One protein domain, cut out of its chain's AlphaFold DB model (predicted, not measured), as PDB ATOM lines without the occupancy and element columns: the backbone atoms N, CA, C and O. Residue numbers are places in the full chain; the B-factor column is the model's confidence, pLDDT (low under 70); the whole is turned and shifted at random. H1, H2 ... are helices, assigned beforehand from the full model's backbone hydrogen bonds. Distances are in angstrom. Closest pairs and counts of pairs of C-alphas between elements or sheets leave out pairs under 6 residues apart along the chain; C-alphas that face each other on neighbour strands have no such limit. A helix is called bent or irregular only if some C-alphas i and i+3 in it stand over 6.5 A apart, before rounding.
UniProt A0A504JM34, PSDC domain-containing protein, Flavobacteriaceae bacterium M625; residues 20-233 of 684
ATOM      1  N   GLU A  20     185.455 171.363 196.505       70.00
ATOM      2  CA  GLU A  20     186.416 172.410 196.863       70.00
ATOM      3  C   GLU A  20     185.829 173.392 197.891       70.00
ATOM      4  O   GLU A  20     186.531 173.814 198.812       70.00
ATOM      5  N   LEU A  21     184.524 173.685 197.816       70.69
ATOM      6  CA  LEU A  21     183.837 174.535 198.797       70.69
ATOM      7  C   LEU A  21     183.818 173.905 200.195       70.69
ATOM      8  O   LEU A  21     184.034 174.609 201.181       70.69
ATOM      9  N   ILE A  22     183.615 172.587 200.287       72.69
ATOM     10  CA  ILE A  22     183.637 171.845 201.561       72.69
ATOM     11  C   ILE A  22     185.049 171.873 202.153       72.69
ATOM     12  O   ILE A  22     185.239 172.196 203.323       72.69
ATOM     13  N   GLN A  23     186.062 171.600 201.335       76.12
ATOM     14  CA  GLN A  23     187.463 171.588 201.768       76.12
ATOM     15  C   GLN A  23     187.917 172.975 202.236       76.12
ATOM     16  O   GLN A  23     188.558 173.110 203.281       76.12
ATOM     17  N   ASN A  24     187.542 174.022 201.498       76.12
ATOM     18  CA  ASN A  24     187.806 175.399 201.890       76.12
ATOM     19  C   ASN A  24     187.083 175.743 203.194       76.12
ATOM     20  O   ASN A  24     187.700 176.330 204.076       76.12
ATOM     21  N   HIS A  25     185.836 175.309 203.394       77.50
ATOM     22  CA  HIS A  25     185.144 175.488 204.672       77.50
ATOM     23  C   HIS A  25     185.901 174.868 205.847       77.50
ATOM     24  O   HIS A  25     186.201 175.566 206.820       77.50
ATOM     25  N   ILE A  26     186.301 173.600 205.723       81.75
ATOM     26  CA  ILE A  26     187.049 172.885 206.763       81.75
ATOM     27  C   ILE A  26     188.377 173.595 207.070       81.75
ATOM     28  O   ILE A  26     188.717 173.793 208.238       81.75
ATOM     29  N   LYS A  27     189.115 174.051 206.046       83.94
ATOM     30  CA  LYS A  27     190.354 174.838 206.223       83.94
ATOM     31  C   LYS A  27     190.114 176.147 206.977       83.94
ATOM     32  O   LYS A  27     190.954 176.549 207.787       83.94
ATOM     33  N   GLY A  28     188.965 176.780 206.761       81.56
ATOM     34  CA  GLY A  28     188.560 177.992 207.469       81.56
ATOM     35  C   GLY A  28     188.296 177.742 208.945       81.56
ATOM     36  O   GLY A  28     188.799 178.484 209.787       81.56
ATOM     37  N   ILE A  29     187.571 176.666 209.264       84.88
ATOM     38  CA  ILE A  29     187.336 176.242 210.651       84.88
ATOM     39  C   ILE A  29     188.676 175.941 211.335       84.88
ATOM     40  O   ILE A  29     188.943 176.470 212.413       84.88
ATOM     41  N   LYS A  30     189.560 175.167 210.686       88.12
ATOM     42  CA  LYS A  30     190.908 174.865 211.204       88.12
ATOM     43  C   LYS A  30     191.707 176.133 211.500       88.12
ATOM     44  O   LYS A  30     192.274 176.263 212.583       88.12
ATOM     45  N   SER A  31     191.722 177.078 210.562       86.88
ATOM     46  CA  SER A  31     192.444 178.348 210.711       86.88
ATOM     47  C   SER A  31     191.896 179.177 211.873       86.88
ATOM     48  O   SER A  31     192.670 179.705 212.670       86.88
ATOM     49  N   TYR A  32     190.571 179.243 212.014       84.81
ATOM     50  CA  TYR A  32     189.942 179.951 213.122       84.81
ATOM     51  C   TYR A  32     190.265 179.330 214.476       84.81
ATOM     52  O   TYR A  32     190.664 180.053 215.387       84.81
ATOM     53  N   VAL A  33     190.115 178.011 214.613       88.50
ATOM     54  CA  VAL A  33     190.371 177.305 215.877       88.50
ATOM     55  C   VAL A  33     191.845 177.398 216.266       88.50
ATOM     56  O   VAL A  33     192.158 177.576 217.441       88.50
ATOM     57  N   ALA A  34     192.758 177.358 215.290       88.50
ATOM     58  CA  ALA A  34     194.182 177.577 215.531       88.50
ATOM     59  C   ALA A  34     194.487 179.009 216.013       88.50
ATOM     60  O   ALA A  34     195.337 179.195 216.883       88.50
ATOM     61  N   ALA A  35     193.795 180.015 215.468       86.75
ATOM     62  CA  ALA A  35     193.940 181.411 215.881       86.75
ATOM     63  C   ALA A  35     193.240 181.724 217.219       86.75
ATOM     64  O   ALA A  35     193.665 182.628 217.935       86.75
ATOM     65  N   ASN A  36     192.196 180.966 217.567       85.25
ATOM     66  CA  ASN A  36     191.351 181.170 218.742       85.25
ATOM     67  C   ASN A  36     191.248 179.871 219.558       85.25
ATOM     68  O   ASN A  36     190.192 179.236 219.577       85.25
ATOM     69  N   PRO A  37     192.327 179.439 220.234       85.00
ATOM     70  CA  PRO A  37     192.297 178.213 221.015       85.00
ATOM     71  C   PRO A  37     191.329 178.359 222.195       85.00
ATOM     72  O   PRO A  37     191.569 179.121 223.135       85.00
ATOM     73  N   LEU A  38     190.234 177.603 222.156       85.62
ATOM     74  CA  LEU A  38     189.224 177.573 223.207       85.62
ATOM     75  C   LEU A  38     189.429 176.366 224.121       85.62
ATOM     76  O   LEU A  38     189.784 175.270 223.681       85.62
ATOM     77  N   LYS A  39     189.150 176.549 225.413       92.62
ATOM     78  CA  LYS A  39     189.006 175.418 226.333       92.62
ATOM     79  C   LYS A  39     187.781 174.601 225.911       92.62
ATOM     80  O   LYS A  39     186.751 175.187 225.583       92.62
ATOM     81  N   LEU A  40     187.888 173.271 225.961       95.44
ATOM     82  CA  LEU A  40     186.747 172.396 225.694       95.44
ATOM     83  C   LEU A  40     185.595 172.715 226.653       95.44
ATOM     84  O   LEU A  40     185.814 172.835 227.867       95.44
ATOM     85  N   THR A  41     184.381 172.840 226.114       95.69
ATOM     86  CA  THR A  41     183.178 172.932 226.946       95.69
ATOM     87  C   THR A  41     182.993 171.636 227.747       95.69
ATOM     88  O   THR A  41     183.527 170.587 227.368       95.69
ATOM     89  N   PRO A  42     182.249 171.662 228.868       97.69
ATOM     90  CA  PRO A  42     182.012 170.459 229.663       97.69
ATOM     91  C   PRO A  42     181.435 169.287 228.857       97.69
ATOM     92  O   PRO A  42     181.888 168.160 229.045       97.69
ATOM     93  N   ASN A  43     180.493 169.539 227.939       97.56
ATOM     94  CA  ASN A  43     179.865 168.481 227.143       97.56
ATOM     95  C   ASN A  43     180.785 167.942 226.038       97.56
ATOM     96  O   ASN A  43     180.809 166.732 225.822       97.56
ATOM     97  N   ILE A  44     181.610 168.791 225.410       97.56
ATOM     98  CA  ILE A  44     182.643 168.333 224.465       97.56
ATOM     99  C   ILE A  44     183.696 167.482 225.184       97.56
ATOM    100  O   ILE A  44     184.078 166.419 224.697       97.56
ATOM    101  N   LEU A  45     184.148 167.914 226.366       98.00
ATOM    102  CA  LEU A  45     185.085 167.135 227.176       98.00
ATOM    103  C   LEU A  45     184.475 165.793 227.607       98.00
ATOM    104  O   LEU A  45     185.162 164.777 227.580       98.00
ATOM    105  N   ALA A  46     183.198 165.777 227.992       98.31
ATOM    106  CA  ALA A  46     182.499 164.547 228.354       98.31
ATOM    107  C   ALA A  46     182.405 163.571 227.169       98.31
ATOM    108  O   ALA A  46     182.686 162.388 227.349       98.31
ATOM    109  N   LEU A  47     182.088 164.068 225.966       98.06
ATOM    110  CA  LEU A  47     182.105 163.276 224.732       98.06
ATOM    111  C   LEU A  47     183.493 162.666 224.481       98.06
ATOM    112  O   LEU A  47     183.606 161.460 224.270       98.06
ATOM    113  N   ASP A  48     184.551 163.477 224.550       98.31
ATOM    114  CA  ASP A  48     185.924 163.010 224.325       98.31
ATOM    115  C   ASP A  48     186.347 161.936 225.344       98.31
ATOM    116  O   ASP A  48     186.892 160.893 224.980       98.31
ATOM    117  N   LEU A  49     186.035 162.146 226.628       98.25
ATOM    118  CA  LEU A  49     186.315 161.176 227.691       98.25
ATOM    119  C   LEU A  49     185.516 159.879 227.523       98.25
ATOM    120  O   LEU A  49     186.064 158.797 227.751       98.25
ATOM    121  N   TYR A  50     184.245 159.960 227.120       98.25
ATOM    122  CA  TYR A  50     183.433 158.781 226.827       98.25
ATOM    123  C   TYR A  50     184.059 157.967 225.691       98.25
ATOM    124  O   TYR A  50     184.346 156.786 225.877       98.25
ATOM    125  N   VAL A  51     184.382 158.607 224.565       98.00
ATOM    126  CA  VAL A  51     185.008 157.937 223.418       98.00
ATOM    127  C   VAL A  51     186.344 157.298 223.803       98.00
ATOM    128  O   VAL A  51     186.558 156.123 223.523       98.00
ATOM    129  N   LYS A  52     187.223 158.022 224.507       97.44
ATOM    130  CA  LYS A  52     188.557 157.530 224.898       97.44
ATOM    131  C   LYS A  52     188.539 156.440 225.971       97.44
ATOM    132  O   LYS A  52     189.502 155.686 226.081       97.44
ATOM    133  N   SER A  53     187.476 156.348 226.769       97.62
ATOM    134  CA  SER A  53     187.353 155.333 227.826       97.62
ATOM    135  C   SER A  53     186.769 153.999 227.345       97.62
ATOM    136  O   SER A  53     186.879 153.008 228.067       97.62
ATOM    137  N   HIS A  54     186.212 153.939 226.131       98.06
ATOM    138  CA  HIS A  54     185.621 152.732 225.551       98.06
ATOM    139  C   HIS A  54     186.500 152.206 224.403       98.06
ATOM    140  O   HIS A  54     186.554 152.840 223.351       98.06
ATOM    141  N   PRO A  55     187.183 151.051 224.548       96.94
ATOM    142  CA  PRO A  55     188.176 150.592 223.571       96.94
ATOM    143  C   PRO A  55     187.659 150.446 222.133       96.94
ATOM    144  O   PRO A  55     188.353 150.836 221.195       96.94
ATOM    145  N   GLU A  56     186.451 149.907 221.946       96.25
ATOM    146  CA  GLU A  56     185.863 149.729 220.611       96.25
ATOM    147  C   GLU A  56     185.465 151.070 219.986       96.25
ATOM    148  O   GLU A  56     185.824 151.342 218.844       96.25
ATOM    149  N   ILE A  57     184.827 151.946 220.767       97.62
ATOM    150  CA  ILE A  57     184.415 153.285 220.331       97.62
ATOM    151  C   ILE A  57     185.641 154.144 219.997       97.62
ATOM    152  O   ILE A  57     185.666 154.801 218.961       97.62
ATOM    153  N   SER A  58     186.690 154.098 220.825       96.88
ATOM    154  CA  SER A  58     187.965 154.783 220.579       96.88
ATOM    155  C   SER A  58     188.659 154.281 219.313       96.88
ATOM    156  O   SER A  58     189.278 155.064 218.588       96.88
ATOM    157  N   LYS A  59     188.566 152.977 219.033       96.12
ATOM    158  CA  LYS A  59     189.073 152.413 217.786       96.12
ATOM    159  C   LYS A  59     188.274 152.941 216.595       96.12
ATOM    160  O   LYS A  59     188.876 153.501 215.683       96.12
ATOM    161  N   TRP A  60     186.945 152.828 216.625       97.06
ATOM    162  CA  TRP A  60     186.092 153.295 215.529       97.06
ATOM    163  C   TRP A  60     186.239 154.797 215.270       97.06
ATOM    164  O   TRP A  60     186.302 155.206 214.115       97.06
ATOM    165  N   SER A  61     186.372 155.612 216.320       95.69
ATOM    166  CA  SER A  61     186.506 157.066 216.189       95.69
ATOM    167  C   SER A  61     187.800 157.505 215.501       95.69
ATOM    168  O   SER A  61     187.826 158.557 214.871       95.69
ATOM    169  N   ASN A  62     188.873 156.713 215.586       92.31
ATOM    170  CA  ASN A  62     190.110 156.969 214.845       92.31
ATOM    171  C   ASN A  62     190.073 156.344 213.448       92.31
ATOM    172  O   ASN A  62     190.454 156.987 212.469       92.31
ATOM    173  N   ASP A  63     189.583 155.110 213.347       94.25
ATOM    174  CA  ASP A  63     189.497 154.391 212.082       94.25
ATOM    175  C   ASP A  63     188.593 155.125 211.079       94.25
ATOM    176  O   ASP A  63     188.964 155.251 209.917       94.25
ATOM    177  N   MET A  64     187.465 155.704 211.511       92.88
ATOM    178  CA  MET A  64     186.536 156.409 210.613       92.88
ATOM    179  C   MET A  64     187.162 157.612 209.888       92.88
ATOM    180  O   MET A  64     186.721 157.985 208.805       92.88
ATOM    181  N   PHE A  65     188.224 158.203 210.445       90.38
ATOM    182  CA  PHE A  65     188.983 159.281 209.805       90.38
ATOM    183  C   PHE A  65     190.199 158.785 209.018       90.38
ATOM    184  O   PHE A  65     190.995 159.593 208.559       90.38
ATOM    185  N   THR A  66     190.405 157.482 208.865       88.62
ATOM    186  CA  THR A  66     191.514 156.929 208.062       88.62
ATOM    187  C   THR A  66     191.043 155.892 207.048       88.62
ATOM    188  O   THR A  66     191.710 155.679 206.036       88.62
ATOM    189  N   GLU A  67     189.872 155.301 207.275       89.12
ATOM    190  CA  GLU A  67     189.130 154.506 206.308       89.12
ATOM    191  C   GLU A  67     188.741 155.349 205.087       89.12
ATOM    192  O   GLU A  67     188.499 156.555 205.171       89.12
ATOM    193  N   VAL A  68     188.668 154.692 203.930       83.19
ATOM    194  CA  VAL A  68     188.159 155.285 202.690       83.19
ATOM    195  C   VAL A  68     186.745 154.747 202.465       83.19
ATOM    196  O   VAL A  68     186.605 153.553 202.174       83.19
ATOM    197  N   PRO A  69     185.697 155.583 202.595       77.25
ATOM    198  CA  PRO A  69     184.330 155.202 202.284       77.25
ATOM    199  C   PRO A  69     184.233 154.613 200.884       77.25
ATOM    200  O   PRO A  69     184.868 155.144 199.966       77.25
ATOM    201  N   PRO A  70     183.384 153.594 200.670       73.12
ATOM    202  CA  PRO A  70     183.083 153.086 199.336       73.12
ATOM    203  C   PRO A  70     182.769 154.202 198.327       73.12
ATOM    204  O   PRO A  70     183.199 154.117 197.178       73.12
ATOM    205  N   LYS A  71     182.113 155.289 198.778       69.94
ATOM    206  CA  LYS A  71     181.750 156.435 197.934       69.94
ATOM    207  C   LYS A  71     182.879 157.331 197.457       69.94
ATOM    208  O   LYS A  71     182.732 157.999 196.439       69.94
ATOM    209  N   TYR A  72     184.028 157.263 198.116       71.69
ATOM    210  CA  TYR A  72     185.190 158.086 197.801       71.69
ATOM    211  C   TYR A  72     186.370 157.285 197.234       71.69
ATOM    212  O   TYR A  72     187.433 157.839 196.972       71.69
ATOM    213  N   GLN A  73     186.199 155.984 196.966       68.19
ATOM    214  CA  GLN A  73     187.287 155.125 196.469       68.19
ATOM    215  C   GLN A  73     187.856 155.551 195.105       68.19
ATOM    216  O   GLN A  73     188.998 155.223 194.798       68.19
ATOM    217  N   ASN A  74     187.075 156.278 194.298       63.66
ATOM    218  CA  ASN A  74     187.468 156.735 192.960       63.66
ATOM    219  C   ASN A  74     187.522 158.265 192.832       63.66
ATOM    220  O   ASN A  74     187.574 158.784 191.716       63.66
ATOM    221  N   THR A  75     187.475 158.996 193.948       63.56
ATOM    222  CA  THR A  75     187.550 160.458 193.931       63.56
ATOM    223  C   THR A  75     188.988 160.926 194.113       63.56
ATOM    224  O   THR A  75     189.759 160.325 194.854       63.56
ATOM    225  N   GLU A  76     189.355 162.032 193.461       62.94
ATOM    226  CA  GLU A  76     190.631 162.718 193.723       62.94
ATOM    227  C   GLU A  76     190.660 163.400 195.100       62.94
ATOM    228  O   GLU A  76     191.716 163.788 195.600       62.94
ATOM    229  N   TYR A  77     189.487 163.529 195.719       61.12
ATOM    230  CA  TYR A  77     189.303 164.131 197.023       61.12
ATOM    231  C   TYR A  77     189.598 163.136 198.144       61.12
ATOM    232  O   TYR A  77     189.145 161.992 198.116       61.12
ATOM    233  N   GLY A  78     190.365 163.596 199.131       63.41
ATOM    234  CA  GLY A  78     190.652 162.861 200.356       63.41
ATOM    235  C   GLY A  78     189.951 163.475 201.564       63.41
ATOM    236  O   GLY A  78     189.397 164.572 201.515       63.41
ATOM    237  N   ASN A  79     190.043 162.782 202.691       73.12
ATOM    238  CA  ASN A  79     189.618 163.304 203.980       73.12
ATOM    239  C   ASN A  79     190.535 164.430 204.476       73.12
ATOM    240  O   ASN A  79     191.753 164.256 204.569       73.12
ATOM    241  N   GLU A  80     189.954 165.560 204.873       77.81
ATOM    242  CA  GLU A  80     190.701 166.656 205.509       77.81
ATOM    243  C   GLU A  80     191.068 166.344 206.962       77.81
ATOM    244  O   GLU A  80     192.109 166.791 207.436       77.81
ATOM    245  N   LEU A  81     190.241 165.574 207.672       86.38
ATOM    246  CA  LEU A  81     190.485 165.169 209.058       86.38
ATOM    247  C   LEU A  81     191.101 163.780 209.121       86.38
ATOM    248  O   LEU A  81     190.634 162.871 208.434       86.38
ATOM    249  N   LYS A  82     192.129 163.617 209.957       88.12
ATOM    250  CA  LYS A  82     192.896 162.365 210.076       88.12
ATOM    251  C   LYS A  82     192.700 161.627 211.395       88.12
ATOM    252  O   LYS A  82     193.167 160.499 211.519       88.12
ATOM    253  N   SER A  83     192.077 162.248 212.395       92.50
ATOM    254  CA  SER A  83     191.907 161.634 213.714       92.50
ATOM    255  C   SER A  83     190.802 162.286 214.538       92.50
ATOM    256  O   SER A  83     190.430 163.438 214.310       92.50
ATOM    257  N   TRP A  84     190.348 161.564 215.562       95.44
ATOM    258  CA  TRP A  84     189.429 162.083 216.572       95.44
ATOM    259  C   TRP A  84     190.001 163.295 217.329       95.44
ATOM    260  O   TRP A  84     189.288 164.265 217.583       95.44
ATOM    261  N   ASP A  85     191.304 163.281 217.628       95.00
ATOM    262  CA  ASP A  85     191.984 164.384 218.321       95.00
ATOM    263  C   ASP A  85     192.086 165.658 217.462       95.00
ATOM    264  O   ASP A  85     192.193 166.757 218.004       95.00
ATOM    265  N   GLU A  86     192.015 165.535 216.131       93.31
ATOM    266  CA  GLU A  86     191.873 166.683 215.226       93.31
ATOM    267  C   GLU A  86     190.421 167.183 215.174       93.31
ATOM    268  O   GLU A  86     190.189 168.386 215.100       93.31
ATOM    269  N   PHE A  87     189.441 166.278 215.247       95.00
ATOM    270  CA  PHE A  87     188.017 166.611 215.187       95.00
ATOM    271  C   PHE A  87     187.520 167.377 216.423       95.00
ATOM    272  O   PHE A  87     186.833 168.388 216.277       95.00
ATOM    273  N   ILE A  88     187.878 166.943 217.636       96.50
ATOM    274  CA  ILE A  88     187.328 167.504 218.886       96.50
ATOM    275  C   ILE A  88     187.539 169.023 219.036       96.50
ATOM    276  O   ILE A  88     186.570 169.723 219.345       96.50
ATOM    277  N   PRO A  89     188.741 169.589 218.803       94.69
ATOM    278  CA  PRO A  89     188.934 171.037 218.868       94.69
ATOM    279  C   PRO A  89     188.112 171.802 217.825       94.69
ATOM    280  O   PRO A  89     187.658 172.911 218.103       94.69
ATOM    281  N   LEU A  90     187.902 171.216 216.641       93.50
ATOM    282  CA  LEU A  90     187.109 171.829 215.574       93.50
ATOM    283  C   LEU A  90     185.627 171.839 215.924       93.50
ATOM    284  O   LEU A  90     184.997 172.888 215.821       93.50
ATOM    285  N   LEU A  91     185.107 170.719 216.434       94.00
ATOM    286  CA  LEU A  91     183.752 170.644 216.971       94.00
ATOM    287  C   LEU A  91     183.547 171.684 218.082       94.00
ATOM    288  O   LEU A  91     182.565 172.414 218.054       94.00
ATOM    289  N   ASN A  92     184.504 171.822 219.008       94.31
ATOM    290  CA  ASN A  92     184.445 172.834 220.069       94.31
ATOM    291  C   ASN A  92     184.405 174.268 219.521       94.31
ATOM    292  O   ASN A  92     183.696 175.111 220.062       94.31
ATOM    293  N   GLY A  93     185.161 174.545 218.455       91.00
ATOM    294  CA  GLY A  93     185.116 175.827 217.758       91.00
ATOM    295  C   GLY A  93     183.765 176.091 217.101       91.00
ATOM    296  O   GLY A  93     183.269 177.208 217.183       91.00
ATOM    297  N   ILE A  94     183.153 175.071 216.488       89.19
ATOM    298  CA  ILE A  94     181.839 175.178 215.832       89.19
ATOM    299  C   ILE A  94     180.751 175.628 216.808       89.19
ATOM    300  O   ILE A  94     179.886 176.410 216.427       89.19
ATOM    301  N   MET A  95     180.835 175.227 218.081       89.69
ATOM    302  CA  MET A  95     179.859 175.616 219.110       89.69
ATOM    303  C   MET A  95     179.747 177.135 219.316       89.69
ATOM    304  O   MET A  95     178.800 177.595 219.949       89.69
ATOM    305  N   THR A  96     180.697 177.920 218.800       87.38
ATOM    306  CA  THR A  96     180.689 179.388 218.859       87.38
ATOM    307  C   THR A  96     180.439 180.041 217.498       87.38
ATOM    308  O   THR A  96     180.733 181.225 217.326       87.38
ATOM    309  N   MET A  97     179.970 179.278 216.507       85.38
ATOM    310  CA  MET A  97     179.743 179.732 215.134       85.38
ATOM    311  C   MET A  97     178.254 179.715 214.804       85.38
ATOM    312  O   MET A  97     177.528 178.811 215.205       85.38
ATOM    313  N   THR A  98     177.791 180.714 214.062       84.94
ATOM    314  CA  THR A  98     176.466 180.720 213.437       84.94
ATOM    315  C   THR A  98     176.501 180.021 212.078       84.94
ATOM    316  O   THR A  98     177.580 179.794 211.522       84.94
ATOM    317  N   MET A  99     175.332 179.745 211.499       81.94
ATOM    318  CA  MET A  99     175.247 179.244 210.127       81.94
ATOM    319  C   MET A  99     175.269 180.364 209.099       81.94
ATOM    320  O   MET A  99     174.485 181.310 209.166       81.94
ATOM    321  N   THR A 100     176.096 180.202 208.072       81.25
ATOM    322  CA  THR A 100     176.106 181.066 206.886       81.25
ATOM    323  C   THR A 100     175.293 180.452 205.750       81.25
ATOM    324  O   THR A 100     175.236 179.229 205.603       81.25
ATOM    325  N   PHE A 101     174.690 181.299 204.923       82.31
ATOM    326  CA  PHE A 101     173.961 180.895 203.728       82.31
ATOM    327  C   PHE A 101     174.907 180.357 202.642       82.31
ATOM    328  O   PHE A 101     176.010 180.867 202.449       82.31
ATOM    329  N   ASN A 102     174.464 179.341 201.897       74.75
ATOM    330  CA  ASN A 102     175.117 178.866 200.679       74.75
ATOM    331  C   ASN A 102     174.065 178.274 199.726       74.75
ATOM    332  O   ASN A 102     173.202 177.519 200.161       74.75
ATOM    333  N   THR A 103     174.166 178.581 198.430       61.69
ATOM    334  CA  THR A 103     173.218 178.144 197.383       61.69
ATOM    335  C   THR A 103     173.287 176.652 197.065       61.69
ATOM    336  O   THR A 103     172.351 176.079 196.510       61.69
ATOM    337  N   SER A 104     174.398 175.996 197.397       57.72
ATOM    338  CA  SER A 104     174.412 174.547 197.546       57.72
ATOM    339  C   SER A 104     174.149 174.274 199.013       57.72
ATOM    340  O   SER A 104     175.042 174.464 199.840       57.72
ATOM    341  N   GLY A 105     172.895 173.952 199.303       51.97
ATOM    342  CA  GLY A 105     172.249 173.957 200.607       51.97
ATOM    343  C   GLY A 105     172.830 173.059 201.688       51.97
ATOM    344  O   GLY A 105     172.061 172.291 202.248       51.97
ATOM    345  N   CYS A 106     174.117 173.205 202.023       51.06
ATOM    346  CA  CYS A 106     174.627 173.372 203.386       51.06
ATOM    347  C   CYS A 106     176.155 173.204 203.514       51.06
ATOM    348  O   CYS A 106     176.657 172.323 204.205       51.06
ATOM    349  N   VAL A 107     176.914 174.194 203.027       48.16
ATOM    350  CA  VAL A 107     178.114 174.623 203.795       48.16
ATOM    351  C   VAL A 107     177.718 175.318 205.110       48.16
ATOM    352  O   VAL A 107     178.562 175.619 205.943       48.16
ATOM    353  N   GLY A 108     176.416 175.534 205.324       55.22
ATOM    354  CA  GLY A 108     175.835 175.948 206.597       55.22
ATOM    355  C   GLY A 108     175.850 174.870 207.686       55.22
ATOM    356  O   GLY A 108     175.616 175.225 208.826       55.22
ATOM    357  N   PHE A 109     176.167 173.605 207.385       72.88
ATOM    358  CA  PHE A 109     176.217 172.491 208.344       72.88
ATOM    359  C   PHE A 109     177.667 172.100 208.662       72.88
ATOM    360  O   PHE A 109     178.213 171.156 208.078       72.88
ATOM    361  N   PRO A 110     178.346 172.880 209.523       79.31
ATOM    362  CA  PRO A 110     179.770 172.739 209.767       79.31
ATOM    363  C   PRO A 110     180.139 171.393 210.391       79.31
ATOM    364  O   PRO A 110     181.233 170.899 210.121       79.31
ATOM    365  N   ILE A 111     179.268 170.758 211.184       86.81
ATOM    366  CA  ILE A 111     179.585 169.455 211.786       86.81
ATOM    367  C   ILE A 111     179.490 168.351 210.730       86.81
ATOM    368  O   ILE A 111     180.393 167.524 210.614       86.81
ATOM    369  N   ASN A 112     178.443 168.365 209.909       81.81
ATOM    370  CA  ASN A 112     178.244 167.441 208.804       81.81
ATOM    371  C   ASN A 112     179.368 167.581 207.775       81.81
ATOM    372  O   ASN A 112     179.877 166.577 207.295       81.81
ATOM    373  N   ALA A 113     179.836 168.803 207.499       79.31
ATOM    374  CA  ALA A 113     180.998 169.027 206.641       79.31
ATOM    375  C   ALA A 113     182.276 168.359 207.188       79.31
ATOM    376  O   ALA A 113     183.061 167.818 206.411       79.31
ATOM    377  N   LEU A 114     182.484 168.352 208.512       85.56
ATOM    378  CA  LEU A 114     183.593 167.618 209.136       85.56
ATOM    379  C   LEU A 114     183.388 166.094 209.090       85.56
ATOM    380  O   LEU A 114     184.362 165.347 208.978       85.56
ATOM    381  N   LEU A 115     182.143 165.628 209.199       86.88
ATOM    382  CA  LEU A 115     181.816 164.214 209.377       86.88
ATOM    383  C   LEU A 115     181.444 163.473 208.090       86.88
ATOM    384  O   LEU A 115     181.462 162.251 208.114       86.88
ATOM    385  N   ASP A 116     181.163 164.149 206.976       79.38
ATOM    386  CA  ASP A 116     180.640 163.523 205.748       79.38
ATOM    387  C   ASP A 116     181.500 162.353 205.247       79.38
ATOM    388  O   ASP A 116     180.986 161.292 204.887       79.38
ATOM    389  N   TRP A 117     182.826 162.499 205.315       82.38
ATOM    390  CA  TRP A 117     183.731 161.391 205.030       82.38
ATOM    391  C   TRP A 117     183.612 160.276 206.074       82.38
ATOM    392  O   TRP A 117     183.502 159.107 205.725       82.38
ATOM    393  N   ALA A 118     183.646 160.634 207.357       87.44
ATOM    394  CA  ALA A 118     183.668 159.683 208.460       87.44
ATOM    395  C   ALA A 118     182.380 158.849 208.546       87.44
ATOM    396  O   ALA A 118     182.471 157.637 208.739       87.44
ATOM    397  N   MET A 119     181.203 159.456 208.358       86.06
ATOM    398  CA  MET A 119     179.894 158.789 208.450       86.06
ATOM    399  C   MET A 119     179.758 157.626 207.464       86.06
ATOM    400  O   MET A 119     179.268 156.562 207.834       86.06
ATOM    401  N   GLY A 120     180.279 157.785 206.243       80.50
ATOM    402  CA  GLY A 120     180.219 156.767 205.190       80.50
ATOM    403  C   GLY A 120     181.198 155.593 205.355       80.50
ATOM    404  O   GLY A 120     181.338 154.783 204.435       80.50
ATOM    405  N   THR A 121     181.922 155.502 206.476       86.00
ATOM    406  CA  THR A 121     182.881 154.419 206.756       86.00
ATOM    407  C   THR A 121     182.267 153.293 207.594       86.00
ATOM    408  O   THR A 121     181.288 153.488 208.314       86.00
ATOM    409  N   SER A 122     182.867 152.095 207.555       88.12
ATOM    410  CA  SER A 122     182.405 150.964 208.379       88.12
ATOM    411  C   SER A 122     182.525 151.262 209.870       88.12
ATOM    412  O   SER A 122     181.652 150.883 210.656       88.12
ATOM    413  N   SER A 123     183.604 151.937 210.257       92.50
ATOM    414  CA  SER A 123     183.801 152.393 211.629       92.50
ATOM    415  C   SER A 123     182.861 153.542 211.999       92.50
ATOM    416  O   SER A 123     182.289 153.517 213.085       92.50
ATOM    417  N   GLY A 124     182.622 154.491 211.093       91.31
ATOM    418  CA  GLY A 124     181.695 155.605 211.302       91.31
ATOM    419  C   GLY A 124     180.265 155.144 211.543       91.31
ATOM    420  O   GLY A 124     179.652 155.551 212.522       91.31
ATOM    421  N   HIS A 125     179.759 154.214 210.735       87.88
ATOM    422  CA  HIS A 125     178.426 153.641 210.931       87.88
ATOM    423  C   HIS A 125     178.257 152.997 212.313       87.88
ATOM    424  O   HIS A 125     177.278 153.252 213.006       87.88
ATOM    425  N   LYS A 126     179.236 152.199 212.762       92.00
ATOM    426  CA  LYS A 126     179.204 151.592 214.105       92.00
ATOM    427  C   LYS A 126     179.276 152.648 215.203       92.00
ATOM    428  O   LYS A 126     178.557 152.552 216.190       92.00
ATOM    429  N   PHE A 127     180.126 153.655 215.019       94.81
ATOM    430  CA  PHE A 127     180.301 154.750 215.961       94.81
ATOM    431  C   PHE A 127     179.014 155.576 216.124       94.81
ATOM    432  O   PHE A 127     178.590 155.826 217.250       94.81
ATOM    433  N   PHE A 128     178.354 155.948 215.025       92.25
ATOM    434  CA  PHE A 128     177.132 156.760 215.044       92.25
ATOM    435  C   PHE A 128     175.849 155.974 215.341       92.25
ATOM    436  O   PHE A 128     174.802 156.594 215.525       92.25
ATOM    437  N   LEU A 129     175.919 154.646 215.463       90.06
ATOM    438  CA  LEU A 129     174.855 153.811 216.031       90.06
ATOM    439  C   LEU A 129     175.003 153.583 217.545       90.06
ATOM    440  O   LEU A 129     174.090 153.039 218.163       90.06
ATOM    441  N   ASP A 130     176.117 153.983 218.169       93.25
ATOM    442  CA  ASP A 130     176.290 153.813 219.615       93.25
ATOM    443  C   ASP A 130     175.400 154.788 220.404       93.25
ATOM    444  O   ASP A 130     175.451 156.011 220.232       93.25
ATOM    445  N   ASN A 131     174.591 154.252 221.319       90.88
ATOM    446  CA  ASN A 131     173.646 155.046 222.106       90.88
ATOM    447  C   ASN A 131     174.348 156.056 223.025       90.88
ATOM    448  O   ASN A 131     173.845 157.161 223.226       90.88
ATOM    449  N   GLY A 132     175.509 155.702 223.586       93.56
ATOM    450  CA  GLY A 132     176.247 156.606 224.462       93.56
ATOM    451  C   GLY A 132     176.947 157.719 223.685       93.56
ATOM    452  O   GLY A 132     176.940 158.860 224.146       93.56
ATOM    453  N   VAL A 133     177.467 157.438 222.485       94.62
ATOM    454  CA  VAL A 133     177.953 158.467 221.551       94.62
ATOM    455  C   VAL A 133     176.833 159.458 221.245       94.62
ATOM    456  O   VAL A 133     177.014 160.661 221.444       94.62
ATOM    457  N   ASN A 134     175.658 158.976 220.834       92.25
ATOM    458  CA  ASN A 134     174.552 159.860 220.478       92.25
ATOM    459  C   ASN A 134     173.981 160.630 221.681       92.25
ATOM    460  O   ASN A 134     173.633 161.799 221.535       92.25
ATOM    461  N   GLU A 135     173.970 160.057 222.889       92.06
ATOM    462  CA  GLU A 135     173.606 160.806 224.100       92.06
ATOM    463  C   GLU A 135     174.565 161.983 224.367       92.06
ATOM    464  O   GLU A 135     174.143 163.044 224.832       92.06
ATOM    465  N   HIS A 136     175.860 161.819 224.092       94.50
ATOM    466  CA  HIS A 136     176.820 162.915 224.231       94.50
ATOM    467  C   HIS A 136     176.681 163.938 223.097       94.50
ATOM    468  O   HIS A 136     176.727 165.137 223.376       94.50
ATOM    469  N   PHE A 137     176.433 163.502 221.856       92.81
ATOM    470  CA  PHE A 137     176.112 164.416 220.754       92.81
ATOM    471  C   PHE A 137     174.855 165.239 221.032       92.81
ATOM    472  O   PHE A 137     174.885 166.441 220.803       92.81
ATOM    473  N   ASN A 138     173.803 164.654 221.611       90.25
ATOM    474  CA  ASN A 138     172.613 165.397 222.033       90.25
ATOM    475  C   ASN A 138     172.978 166.589 222.939       90.25
ATOM    476  O   ASN A 138     172.548 167.712 222.696       90.25
ATOM    477  N   LYS A 139     173.824 166.364 223.952       91.94
ATOM    478  CA  LYS A 139     174.264 167.418 224.884       91.94
ATOM    479  C   LYS A 139     175.096 168.493 224.184       91.94
ATOM    480  O   LYS A 139     174.898 169.675 224.439       91.94
ATOM    481  N   VAL A 140     175.998 168.086 223.292       93.50
ATOM    482  CA  VAL A 140     176.823 169.006 222.493       93.50
ATOM    483  C   VAL A 140     175.958 169.865 221.564       93.50
ATOM    484  O   VAL A 140     176.123 171.080 221.520       93.50
ATOM    485  N   LEU A 141     174.999 169.260 220.867       90.38
ATOM    486  CA  LEU A 141     174.092 169.978 219.971       90.38
ATOM    487  C   LEU A 141     173.163 170.928 220.737       90.38
ATOM    488  O   LEU A 141     172.892 172.025 220.257       90.38
ATOM    489  N   ASN A 142     172.757 170.577 221.960       89.69
ATOM    490  CA  ASN A 142     172.000 171.479 222.834       89.69
ATOM    491  C   ASN A 142     172.825 172.695 223.308       89.69
ATOM    492  O   ASN A 142     172.283 173.801 223.403       89.69
ATOM    493  N   ASP A 143     174.130 172.532 223.567       91.50
ATOM    494  CA  ASP A 143     175.022 173.669 223.854       91.50
ATOM    495  C   ASP A 143     175.086 174.622 222.654       91.50
ATOM    496  O   ASP A 143     174.994 175.842 222.813       91.50
ATOM    497  N   TRP A 144     175.204 174.074 221.443       90.75
ATOM    498  CA  TRP A 144     175.253 174.890 220.237       90.75
ATOM    499  C   TRP A 144     173.921 175.565 219.920       90.75
ATOM    500  O   TRP A 144     173.891 176.755 219.616       90.75
ATOM    501  N   SER A 145     172.808 174.847 220.075       89.00
ATOM    502  CA  SER A 145     171.462 175.414 219.974       89.00
ATOM    503  C   SER A 145     171.298 176.608 220.923       89.00
ATOM    504  O   SER A 145     170.812 177.662 220.516       89.00
ATOM    505  N   SER A 146     171.821 176.514 222.151       91.81
ATOM    506  CA  SER A 146     171.823 177.634 223.102       91.81
ATOM    507  C   SER A 146     172.609 178.851 222.592       91.81
ATOM    508  O   SER A 146     172.194 179.990 222.810       91.81
ATOM    509  N   PHE A 147     173.726 178.638 221.890       92.50
ATOM    510  CA  PHE A 147     174.461 179.717 221.226       92.50
ATOM    511  C   PHE A 147     173.654 180.333 220.070       92.50
ATOM    512  O   PHE A 147     173.569 181.559 219.976       92.50
ATOM    513  N   LEU A 148     173.029 179.509 219.228       91.12
ATOM    514  CA  LEU A 148     172.240 179.940 218.064       91.12
ATOM    515  C   LEU A 148     170.955 180.693 218.439       91.12
ATOM    516  O   LEU A 148     170.499 181.549 217.685       91.12
ATOM    517  N   MET A 149     170.412 180.432 219.627       92.94
ATOM    518  CA  MET A 149     169.311 181.203 220.213       92.94
ATOM    519  C   MET A 149     169.776 182.490 220.913       92.94
ATOM    520  O   MET A 149     168.955 183.294 221.351       92.94
ATOM    521  N   SER A 150     171.087 182.716 221.036       95.00
ATOM    522  CA  SER A 150     171.634 183.912 221.678       95.00
ATOM    523  C   SER A 150     171.880 185.044 220.671       95.00
ATOM    524  O   SER A 150     172.204 184.768 219.511       95.00
ATOM    525  N   PRO A 151     171.862 186.321 221.105       94.69
ATOM    526  CA  PRO A 151     172.184 187.450 220.232       94.69
ATOM    527  C   PRO A 151     173.570 187.393 219.582       94.69
ATOM    528  O   PRO A 151     173.802 188.019 218.552       94.69
ATOM    529  N   ALA A 152     174.500 186.613 220.142       91.44
ATOM    530  CA  ALA A 152     175.836 186.438 219.581       91.44
ATOM    531  C   ALA A 152     175.846 185.692 218.233       91.44
ATOM    532  O   ALA A 152     176.869 185.699 217.558       91.44
ATOM    533  N   SER A 153     174.739 185.062 217.832       90.94
ATOM    534  CA  SER A 153     174.628 184.300 216.581       90.94
ATOM    535  C   SER A 153     174.061 185.101 215.401       90.94
ATOM    536  O   SER A 153     174.147 184.643 214.261       90.94
ATOM    537  N   VAL A 154     173.505 186.299 215.632       91.50
ATOM    538  CA  VAL A 154     172.745 187.061 214.616       91.50
ATOM    539  C   VAL A 154     173.598 187.550 213.440       91.50
ATOM    540  O   VAL A 154     173.080 187.931 212.397       91.50
ATOM    541  N   TYR A 155     174.922 187.531 213.571       87.44
ATOM    542  CA  TYR A 155     175.839 188.210 212.655       87.44
ATOM    543  C   TYR A 155     175.791 187.725 211.196       87.44
ATOM    544  O   TYR A 155     176.160 188.491 210.313       87.44
ATOM    545  N   ALA A 156     175.336 186.495 210.914       86.50
ATOM    546  CA  ALA A 156     175.127 186.026 209.535       86.50
ATOM    547  C   ALA A 156     173.722 186.322 208.992       86.50
ATOM    548  O   ALA A 156     173.459 186.102 207.812       86.50
ATOM    549  N   VAL A 157     172.812 186.819 209.827       91.81
ATOM    550  CA  VAL A 157     171.486 187.299 209.435       91.81
ATOM    551  C   VAL A 157     171.578 188.803 209.247       91.81
ATOM    552  O   VAL A 157     171.136 189.572 210.087       91.81
ATOM    553  N   THR A 158     172.231 189.255 208.181       91.62
ATOM    554  CA  THR A 158     172.386 190.691 207.926       91.62
ATOM    555  C   THR A 158     172.304 191.016 206.443       91.62
ATOM    556  O   THR A 158     172.710 190.215 205.601       91.62
ATOM    557  N   ASN A 159     171.741 192.180 206.118       91.50
ATOM    558  CA  ASN A 159     171.707 192.738 204.766       91.50
ATOM    559  C   ASN A 159     172.908 193.665 204.486       91.50
ATOM    560  O   ASN A 159     172.949 194.329 203.450       91.50
ATOM    561  N   SER A 160     173.864 193.738 205.418       85.44
ATOM    562  CA  SER A 160     175.068 194.548 205.282       85.44
ATOM    563  C   SER A 160     176.005 193.992 204.207       85.44
ATOM    564  O   SER A 160     176.207 192.786 204.098       85.44
ATOM    565  N   ASN A 161     176.650 194.897 203.466       81.56
ATOM    566  CA  ASN A 161     177.738 194.571 202.540       81.56
ATOM    567  C   ASN A 161     179.122 194.632 203.212       81.56
ATOM    568  O   ASN A 161     180.150 194.547 202.539       81.56
ATOM    569  N   GLU A 162     179.174 194.820 204.532       79.19
ATOM    570  CA  GLU A 162     180.427 194.816 205.278       79.19
ATOM    571  C   GLU A 162     180.896 193.382 205.533       79.19
ATOM    572  O   GLU A 162     180.144 192.527 206.008       79.19
ATOM    573  N   GLN A 163     182.168 193.117 205.234       70.12
ATOM    574  CA  GLN A 163     182.806 191.858 205.605       70.12
ATOM    575  C   GLN A 163     182.980 191.797 207.119       70.12
ATOM    576  O   GLN A 163     183.597 192.694 207.705       70.12
ATOM    577  N   VAL A 164     182.516 190.719 207.755       66.25
ATOM    578  CA  VAL A 164     182.786 190.527 209.180       66.25
ATOM    579  C   VAL A 164     184.170 189.907 209.385       66.25
ATOM    580  O   VAL A 164     184.397 188.737 209.097       66.25
ATOM    581  N   THR A 165     185.126 190.691 209.889       59.09
ATOM    582  CA  THR A 165     186.566 190.350 209.874       59.09
ATOM    583  C   THR A 165     187.073 189.530 211.067       59.09
ATOM    584  O   THR A 165     188.200 189.044 211.028       59.09
ATOM    585  N   ASN A 166     186.264 189.336 212.113       56.44
ATOM    586  CA  ASN A 166     186.666 188.666 213.363       56.44
ATOM    587  C   ASN A 166     186.084 187.246 213.536       56.44
ATOM    588  O   ASN A 166     185.969 186.774 214.668       56.44
ATOM    589  N   TYR A 167     185.682 186.573 212.450       60.78
ATOM    590  CA  TYR A 167     184.805 185.402 212.547       60.78
ATOM    591  C   TYR A 167     185.406 184.077 212.060       60.78
ATOM    592  O   TYR A 167     186.326 184.055 211.240       60.78
ATOM    593  N   PRO A 168     184.883 182.955 212.582       53.88
ATOM    594  CA  PRO A 168     185.249 181.621 212.145       53.88
ATOM    595  C   PRO A 168     184.861 181.283 210.707       53.88
ATOM    596  O   PRO A 168     183.690 181.357 210.348       53.88
ATOM    597  N   GLY A 169     185.823 180.794 209.921       55.44
ATOM    598  CA  GLY A 169     185.585 180.258 208.578       55.44
ATOM    599  C   GLY A 169     185.887 181.235 207.435       55.44
ATOM    600  O   GLY A 169     186.065 182.429 207.638       55.44
ATOM    601  N   HIS A 170     185.952 180.720 206.201       56.72
ATOM    602  CA  HIS A 170     186.165 181.526 204.983       56.72
ATOM    603  C   HIS A 170     184.885 182.222 204.468       56.72
ATOM    604  O   HIS A 170     184.909 182.831 203.402       56.72
ATOM    605  N   PHE A 171     183.775 182.159 205.212       61.09
ATOM    606  CA  PHE A 171     182.463 182.701 204.823       61.09
ATOM    607  C   PHE A 171     182.211 184.093 205.424       61.09
ATOM    608  O   PHE A 171     181.120 184.399 205.888       61.09
ATOM    609  N   THR A 172     183.241 184.943 205.430       62.12
ATOM    610  CA  THR A 172     183.171 186.347 205.881       62.12
ATOM    611  C   THR A 172     182.727 187.308 204.774       62.12
ATOM    612  O   THR A 172     182.737 188.523 204.963       62.12
ATOM    613  N   ASP A 173     182.422 186.775 203.591       76.19
ATOM    614  CA  ASP A 173     181.946 187.536 202.444       76.19
ATOM    615  C   ASP A 173     180.423 187.752 202.555       76.19
ATOM    616  O   ASP A 173     179.696 186.775 202.767       76.19
ATOM    617  N   PRO A 174     179.933 188.996 202.386       81.75
ATOM    618  CA  PRO A 174     178.514 189.331 202.389       81.75
ATOM    619  C   PRO A 174     177.610 188.430 201.549       81.75
ATOM    620  O   PRO A 174     176.442 188.256 201.888       81.75
ATOM    621  N   GLN A 175     178.129 187.807 200.485       82.75
ATOM    622  CA  GLN A 175     177.354 186.868 199.665       82.75
ATOM    623  C   GLN A 175     176.844 185.628 200.426       82.75
ATOM    624  O   GLN A 175     175.968 184.924 199.923       82.75
ATOM    625  N   TYR A 176     177.389 185.348 201.614       81.75
ATOM    626  CA  TYR A 176     177.016 184.216 202.465       81.75
ATOM    627  C   TYR A 176     176.127 184.612 203.651       81.75
ATOM    628  O   TYR A 176     175.849 183.785 204.521       81.75
ATOM    629  N   TYR A 177     175.663 185.860 203.719       88.44
ATOM    630  CA  TYR A 177     174.676 186.256 204.721       88.44
ATOM    631  C   TYR A 177     173.266 185.849 204.295       88.44
ATOM    632  O   TYR A 177     172.916 185.877 203.115       88.44
ATOM    633  N   TRP A 178     172.426 185.523 205.274       91.00
ATOM    634  CA  TRP A 178     171.042 185.095 205.077       91.00
ATOM    635  C   TRP A 178     170.112 186.193 204.551       91.00
ATOM    636  O   TRP A 178     169.035 185.872 204.055       91.00
ATOM    637  N   LEU A 179     170.523 187.468 204.606       93.56
ATOM    638  CA  LEU A 179     169.791 188.579 203.981       93.56
ATOM    639  C   LEU A 179     170.513 189.185 202.766       93.56
ATOM    640  O   LEU A 179     170.144 190.273 202.308       93.56
ATOM    641  N   SER A 180     171.518 188.487 202.229       92.19
ATOM    642  CA  SER A 180     172.153 188.820 200.949       92.19
ATOM    643  C   SER A 180     171.190 188.621 199.773       92.19
ATOM    644  O   SER A 180     170.169 187.946 199.898       92.19
ATOM    645  N   ASP A 181     171.513 189.185 198.611       92.94
ATOM    646  CA  ASP A 181     170.674 189.069 197.410       92.94
ATOM    647  C   ASP A 181     170.493 187.612 196.957       92.94
ATOM    648  O   ASP A 181     169.375 187.188 196.667       92.94
ATOM    649  N   ASN A 182     171.561 186.808 196.994       90.00
ATOM    650  CA  ASN A 182     171.490 185.383 196.658       90.00
ATOM    651  C   ASN A 182     170.607 184.603 197.644       90.00
ATOM    652  O   ASN A 182     169.847 183.727 197.229       90.00
ATOM    653  N   ALA A 183     170.697 184.924 198.938       91.38
ATOM    654  CA  ALA A 183     169.864 184.299 199.959       91.38
ATOM    655  C   ALA A 183     168.391 184.674 199.785       91.38
ATOM    656  O   ALA A 183     167.531 183.803 199.832       91.38
ATOM    657  N   MET A 184     168.100 185.948 199.513       94.62
ATOM    658  CA  MET A 184     166.735 186.426 199.283       94.62
ATOM    659  C   MET A 184     166.085 185.749 198.079       94.62
ATOM    660  O   MET A 184     164.945 185.304 198.184       94.62
ATOM    661  N   VAL A 185     166.815 185.600 196.970       94.12
ATOM    662  CA  VAL A 185     166.349 184.848 195.792       94.12
ATOM    663  C   VAL A 185     166.017 183.402 196.157       94.12
ATOM    664  O   VAL A 185     164.928 182.926 195.840       94.12
ATOM    665  N   ALA A 186     166.914 182.710 196.864       91.38
ATOM    666  CA  ALA A 186     166.694 181.322 197.263       91.38
ATOM    667  C   ALA A 186     165.487 181.168 198.206       91.38
ATOM    668  O   ALA A 186     164.615 180.334 197.966       91.38
ATOM    669  N   LEU A 187     165.389 182.021 199.231       92.75
ATOM    670  CA  LEU A 187     164.286 182.029 200.195       92.75
ATOM    671  C   LEU A 187     162.940 182.346 199.528       92.75
ATOM    672  O   LEU A 187     161.937 181.722 199.867       92.75
ATOM    673  N   ALA A 188     162.904 183.287 198.579       95.25
ATOM    674  CA  ALA A 188     161.689 183.633 197.844       95.25
ATOM    675  C   ALA A 188     161.260 182.511 196.887       95.25
ATOM    676  O   ALA A 188     160.089 182.142 196.865       95.25
ATOM    677  N   ASN A 189     162.203 181.908 196.153       92.81
ATOM    678  CA  ASN A 189     161.929 180.752 195.296       92.81
ATOM    679  C   ASN A 189     161.416 179.544 196.113       92.81
ATOM    680  O   ASN A 189     160.514 178.835 195.666       92.81
ATOM    681  N   ALA A 190     161.929 179.332 197.332       90.88
ATOM    682  CA  ALA A 190     161.490 178.253 198.225       90.88
ATOM    683  C   ALA A 190     160.031 178.393 198.708       90.88
ATOM    684  O   ALA A 190     159.452 177.414 199.181       90.88
ATOM    685  N   LEU A 191     159.409 179.574 198.556       92.38
ATOM    686  CA  LEU A 191     157.980 179.777 198.827       92.38
ATOM    687  C   LEU A 191     157.065 179.090 197.805       92.38
ATOM    688  O   LEU A 191     155.862 179.018 198.065       92.38
ATOM    689  N   ASN A 192     157.613 178.674 196.656       87.06
ATOM    690  CA  ASN A 192     156.916 178.045 195.532       87.06
ATOM    691  C   ASN A 192     155.592 178.741 195.156       87.06
ATOM    692  O   ASN A 192     154.537 178.123 195.031       87.06
ATOM    693  N   ASN A 193     155.634 180.067 195.004       84.88
ATOM    694  CA  ASN A 193     154.456 180.901 194.739       84.88
ATOM    695  C   ASN A 193     154.141 181.075 193.234       84.88
ATOM    696  O   ASN A 193     153.335 181.931 192.871       84.88
ATOM    697  N   GLY A 194     154.797 180.305 192.359       84.94
ATOM    698  CA  GLY A 194     154.662 180.402 190.902       84.94
ATOM    699  C   GLY A 194     155.516 181.488 190.233       84.94
ATOM    700  O   GLY A 194     155.420 181.655 189.017       84.94
ATOM    701  N   THR A 195     156.358 182.206 190.983       89.81
ATOM    702  CA  THR A 195     157.311 183.197 190.453       89.81
ATOM    703  C   THR A 195     158.745 182.686 190.599       89.81
ATOM    704  O   THR A 195     159.101 182.123 191.630       89.81
ATOM    705  N   ASN A 196     159.574 182.888 189.568       93.19
ATOM    706  CA  ASN A 196     161.018 182.656 189.631       93.19
ATOM    707  C   ASN A 196     161.737 184.010 189.788       93.19
ATOM    708  O   ASN A 196     161.557 184.904 188.958       93.19
ATOM    709  N   TYR A 197     162.563 184.128 190.827       94.56
ATOM    710  CA  TYR A 197     163.271 185.349 191.208       94.56
ATOM    711  C   TYR A 197     164.764 185.373 190.835       94.56
ATOM    712  O   TYR A 197     165.467 186.304 191.221       94.56
ATOM    713  N   ASP A 198     165.273 184.396 190.076       92.75
ATOM    714  CA  ASP A 198     166.710 184.179 189.814       92.75
ATOM    715  C   ASP A 198     167.451 185.417 189.277       92.75
ATOM    716  O   ASP A 198     168.656 185.558 189.475       92.75
ATOM    717  N   ASN A 199     166.736 186.321 188.604       93.94
ATOM    718  CA  ASN A 199     167.292 187.540 188.014       93.94
ATOM    719  C   ASN A 199     166.730 188.833 188.632       93.94
ATOM    720  O   ASN A 199     166.970 189.909 188.087       93.94
ATOM    721  N   ASP A 200     165.983 188.745 189.737       96.50
ATOM    722  CA  ASP A 200     165.377 189.903 190.403       96.50
ATOM    723  C   ASP A 200     165.462 189.809 191.942       96.50
ATOM    724  O   ASP A 200     164.466 189.546 192.627       96.50
ATOM    725  N   PRO A 201     166.656 190.042 192.524       95.25
ATOM    726  CA  PRO A 201     166.829 190.022 193.976       95.25
ATOM    727  C   PRO A 201     166.015 191.088 194.717       95.25
ATOM    728  O   PRO A 201     165.696 190.906 195.893       95.25
ATOM    729  N   ALA A 202     165.670 192.195 194.051       96.50
ATOM    730  CA  ALA A 202     164.850 193.244 194.643       96.50
ATOM    731  C   ALA A 202     163.416 192.741 194.860       96.50
ATOM    732  O   ALA A 202     162.925 192.789 195.989       96.50
ATOM    733  N   ALA A 203     162.795 192.161 193.828       97.62
ATOM    734  CA  ALA A 203     161.478 191.538 193.952       97.62
ATOM    735  C   ALA A 203     161.486 190.342 194.921       97.62
ATOM    736  O   ALA A 203     160.522 190.135 195.663       97.62
ATOM    737  N   ALA A 204     162.581 189.571 194.962       97.31
ATOM    738  CA  ALA A 204     162.749 188.480 195.922       97.31
ATOM    739  C   ALA A 204     162.694 188.987 197.372       97.31
ATOM    740  O   ALA A 204     161.993 188.432 198.219       97.31
ATOM    741  N   ARG A 205     163.412 190.079 197.647       97.06
ATOM    742  CA  ARG A 205     163.468 190.721 198.962       97.06
ATOM    743  C   ARG A 205     162.123 191.324 199.362       97.06
ATOM    744  O   ARG A 205     161.708 191.143 200.504       97.06
ATOM    745  N   GLU A 206     161.433 191.994 198.442       97.00
ATOM    746  CA  GLU A 206     160.066 192.485 198.670       97.00
ATOM    747  C   GLU A 206     159.128 191.326 199.028       97.00
ATOM    748  O   GLU A 206     158.468 191.366 200.064       97.00
ATOM    749  N   THR A 207     159.177 190.236 198.256       97.56
ATOM    750  CA  THR A 207     158.381 189.027 198.512       97.56
ATOM    751  C   THR A 207     158.679 188.435 199.892       97.56
ATOM    752  O   THR A 207     157.754 188.048 200.609       97.56
ATOM    753  N   PHE A 208     159.951 188.371 200.296       96.75
ATOM    754  CA  PHE A 208     160.341 187.892 201.624       96.75
ATOM    755  C   PHE A 208     159.731 188.756 202.738       96.75
ATOM    756  O   PHE A 208     159.130 188.213 203.665       96.75
ATOM    757  N   ILE A 209     159.841 190.083 202.629       96.62
ATOM    758  CA  ILE A 209     159.323 191.043 203.620       96.62
ATOM    759  C   ILE A 209     157.791 190.998 203.700       96.62
ATOM    760  O   ILE A 209     157.223 191.060 204.790       96.62
ATOM    761  N   GLU A 210     157.107 190.870 202.564       96.12
ATOM    762  CA  GLU A 210     155.649 190.725 202.519       96.12
ATOM    763  C   GLU A 210     155.190 189.398 203.131       96.12
ATOM    764  O   GLU A 210     154.150 189.331 203.792       96.12
ATOM    765  N   THR A 211     155.979 188.341 202.949       96.88
ATOM    766  CA  THR A 211     155.611 186.986 203.359       96.88
ATOM    767  C   THR A 211     155.907 186.701 204.826       96.88
ATOM    768  O   THR A 211     155.091 186.067 205.498       96.88
ATOM    769  N   PHE A 212     157.040 187.161 205.352       97.31
ATOM    770  CA  PHE A 212     157.489 186.846 206.706       97.31
ATOM    771  C   PHE A 212     157.400 188.048 207.645       97.31
ATOM    772  O   PHE A 212     157.571 189.201 207.250       97.31
ATOM    773  N   LYS A 213     157.179 187.774 208.933       97.00
ATOM    774  CA  LYS A 213     157.265 188.785 209.985       97.00
ATOM    775  C   LYS A 213     158.714 189.244 210.118       97.00
ATOM    776  O   LYS A 213     159.546 188.524 210.660       97.00
ATOM    777  N   CYS A 214     158.982 190.457 209.652       96.38
ATOM    778  CA  CYS A 214     160.248 191.162 209.828       96.38
ATOM    779  C   CYS A 214     160.023 192.304 210.835       96.38
ATOM    780  O   CYS A 214     159.372 193.287 210.464       96.38
ATOM    781  N   PRO A 215     160.469 192.184 212.104       95.25
ATOM    782  CA  PRO A 215     160.127 193.152 213.151       95.25
ATOM    783  C   PRO A 215     160.535 194.601 212.856       95.25
ATOM    784  O   PRO A 215     159.794 195.520 213.206       95.25
ATOM    785  N   ASP A 216     161.685 194.811 212.211       96.69
ATOM    786  CA  ASP A 216     162.179 196.139 211.840       96.69
ATOM    787  C   ASP A 216     163.011 196.080 210.553       96.69
ATOM    788  O   ASP A 216     164.218 195.880 210.586       96.69
ATOM    789  N   ILE A 217     162.378 196.306 209.400       95.94
ATOM    790  CA  ILE A 217     163.057 196.286 208.092       95.94
ATOM    791  C   ILE A 217     164.106 197.397 207.905       95.94
ATOM    792  O   ILE A 217     164.849 197.363 206.922       95.94
ATOM    793  N   SER A 218     164.143 198.403 208.789       94.94
ATOM    794  CA  SER A 218     165.160 199.461 208.752       94.94
ATOM    795  C   SER A 218     166.462 199.048 209.442       94.94
ATOM    796  O   SER A 218     167.517 199.609 209.139       94.94
ATOM    797  N   ASP A 219     166.394 198.048 210.322       95.38
ATOM    798  CA  ASP A 219     167.547 197.420 210.948       95.38
ATOM    799  C   ASP A 219     168.251 196.459 209.975       95.38
ATOM    800  O   ASP A 219     167.624 195.802 209.138       95.38
ATOM    801  N   ILE A 220     169.577 196.349 210.085       94.00
ATOM    802  CA  ILE A 220     170.374 195.510 209.179       94.00
ATOM    803  C   ILE A 220     170.100 194.010 209.350       94.00
ATOM    804  O   ILE A 220     170.405 193.232 208.447       94.00
ATOM    805  N   HIS A 221     169.539 193.601 210.487       95.12
ATOM    806  CA  HIS A 221     169.104 192.241 210.789       95.12
ATOM    807  C   HIS A 221     167.592 192.072 210.604       95.12
ATOM    808  O   HIS A 221     167.039 191.057 211.013       95.12
ATOM    809  N   TYR A 222     166.893 193.055 210.023       96.94
ATOM    810  CA  TYR A 222     165.430 193.076 209.905       96.94
ATOM    811  C   TYR A 222     164.680 192.944 211.240       96.94
ATOM    812  O   TYR A 222     163.497 192.602 211.266       96.94
ATOM    813  N   GLY A 223     165.358 193.245 212.353       96.25
ATOM    814  CA  GLY A 223     164.836 193.103 213.707       96.25
ATOM    815  C   GLY A 223     164.892 191.680 214.278       96.25
ATOM    816  O   GLY A 223     164.412 191.482 215.393       96.25
ATOM    817  N   PHE A 224     165.480 190.708 213.566       97.19
ATOM    818  CA  PHE A 224     165.781 189.391 214.137       97.19
ATOM    819  C   PHE A 224     166.864 189.519 215.210       97.19
ATOM    820  O   PHE A 224     167.859 190.222 215.040       97.19
ATOM    821  N   THR A 225     166.670 188.836 216.334       96.62
ATOM    822  CA  THR A 225     167.518 188.993 217.526       96.62
ATOM    823  C   THR A 225     168.646 187.973 217.615       96.62
ATOM    824  O   THR A 225     169.663 188.244 218.249       96.62
ATOM    825  N   CYS A 226     168.487 186.815 216.980       94.81
ATOM    826  CA  CYS A 226     169.471 185.743 216.886       94.81
ATOM    827  C   CYS A 226     169.275 184.971 215.573       94.81
ATOM    828  O   CYS A 226     168.331 185.224 214.824       94.81
ATOM    829  N   TRP A 227     170.178 184.041 215.268       92.19
ATOM    830  CA  TRP A 227     170.058 183.236 214.053       92.19
ATOM    831  C   TRP A 227     168.817 182.334 214.082       92.19
ATOM    832  O   TRP A 227     168.116 182.214 213.078       92.19
ATOM    833  N   ASP A 228     168.513 181.745 215.240       92.56
ATOM    834  CA  ASP A 228     167.363 180.852 215.393       92.56
ATOM    835  C   ASP A 228     166.012 181.581 215.237       92.56
ATOM    836  O   ASP A 228     165.086 181.029 214.647       92.56
ATOM    837  N   ASP A 229     165.921 182.849 215.653       94.75
ATOM    838  CA  ASP A 229     164.754 183.728 215.441       94.75
ATOM    839  C   ASP A 229     164.461 183.932 213.939       94.75
ATOM    840  O   ASP A 229     163.328 183.799 213.479       94.75
ATOM    841  N   PHE A 230     165.507 184.138 213.130       94.62
ATOM    842  CA  PHE A 230     165.382 184.176 211.669       94.62
ATOM    843  C   PHE A 230     165.006 182.814 211.070       94.62
ATOM    844  O   PHE A 230     164.174 182.718 210.161       94.62
ATOM    845  N   PHE A 231     165.619 181.736 211.550       91.56
ATOM    846  CA  PHE A 231     165.366 180.408 211.002       91.56
ATOM    847  C   PHE A 231     163.932 179.946 211.263       91.56
ATOM    848  O   PHE A 231     163.249 179.463 210.356       91.56
ATOM    849  N   THR A 232     163.452 180.190 212.479       93.06
ATOM    850  CA  THR A 232     162.088 179.908 212.927       93.06
ATOM    851  C   THR A 232     161.126 181.068 212.650       93.06
ATOM    852  O   THR A 232     160.059 181.130 213.260       93.06
ATOM    853  N   ARG A 233     161.458 181.974 211.717       94.69
ATOM    854  CA  ARG A 233     160.615 183.110 211.304       94.69
ATOM    855  C   ARG A 233     159.160 182.715 211.062       94.69
ATOM    856  O   ARG A 233     158.853 181.638 210.555       94.69
TER     857      ARG A 233
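What this domain is: This is residues 20 to 233 of the 684 residues of the protein "PSDC domain-containing protein" of Flavobacteriaceae bacterium M625 (UniProt A0A504JM34). Four helices, H7, H2, H4 and H5, lie side by side in a curved row, with H1 crossing over H4 and H5 and with H3 and H6 together at one end. Beyond the other end of H7 sit the short H8 and H11, and farther out the pair H9 and H10, among long loops. The printed part has 214 residues with eleven named helices, H1 to H11 in chain order, and no named strand: all helix. It is compact, with a radius of gyration of the C-alphas of 19.0 A and spans of 56 by 39 by 31 A.

How they stand to each other: Begin with H1, residues 20 to 35; its residues 29 to 33 alone touch H4, residues 84 to 94, about perpendicular at 85 degrees, closest at the C-alphas of Val 33 and Gly 93, 5.8 A. Its residues 22 to 26 alone touch H5, residues 110 to 119, closest at the C-alphas of Ile 22 and Ala 113, 6.4 A. H4 and H5 are a helical hairpin, closest at the C-alphas of Leu 91 and Ile 111, 6.8 A. H2, residues 42 to 53, touches H7, residues 131 to 148, at a shallow tilt of 20 degrees, opposite ways; look at the C-alphas of Leu 47 and His 136, their closest, 5.3 A. With residues 44 to 48 alone H2 touches H4, closest at the C-alphas of Ile 44 and Asn 92, 6.5 A. H3, residues 55 to 63, touches H6, residues 122 to 128, closest at the C-alphas of Trp 60 and Ser 123, 4.6 A. H8, residues 151 to 156, touches H11, residues 227 to 231, closest at the C-alphas of Val 154 and Trp 227, 4.7 A. H9, residues 181 to 189, touches H10, residues 201 to 211, at a steep tilt of 52 degrees, closest at the C-alphas of Val 185 and Ala 204, 5.1 A. Every O i to N i+4 pair is within hydrogen-bond range except in H4, 5 of 7, H5, 4 of 6, and H8, 0 of 2, where 1 of 3 O i to N i+3 pairs is.

Where its parts are: Find C-alpha 20 at (186.416, 172.410, 196.863); from there H1 runs 22.3 A. H7 runs 25.3 A from C-alpha 131 at (173.646, 155.046, 222.106). H5 and H8 are irregular: C-alphas 114 and 117 are 7.5 A apart, 153 and 156 7.3 A. H11 ends at C-alpha 231, (165.366, 180.408, 211.002).

The domain as a whole: The C-alphas of Pro 55 and Ala 203, the two farthest apart, are 57.2 A apart. The printed part has no cut. The links H3 to H4, H4 to H5, H8 to H9, H9 to H10 and H10 to H11 are long. Look for pLDDT under 70 at residues 71, 73 to 78, 103 to 108 and 164 to 172.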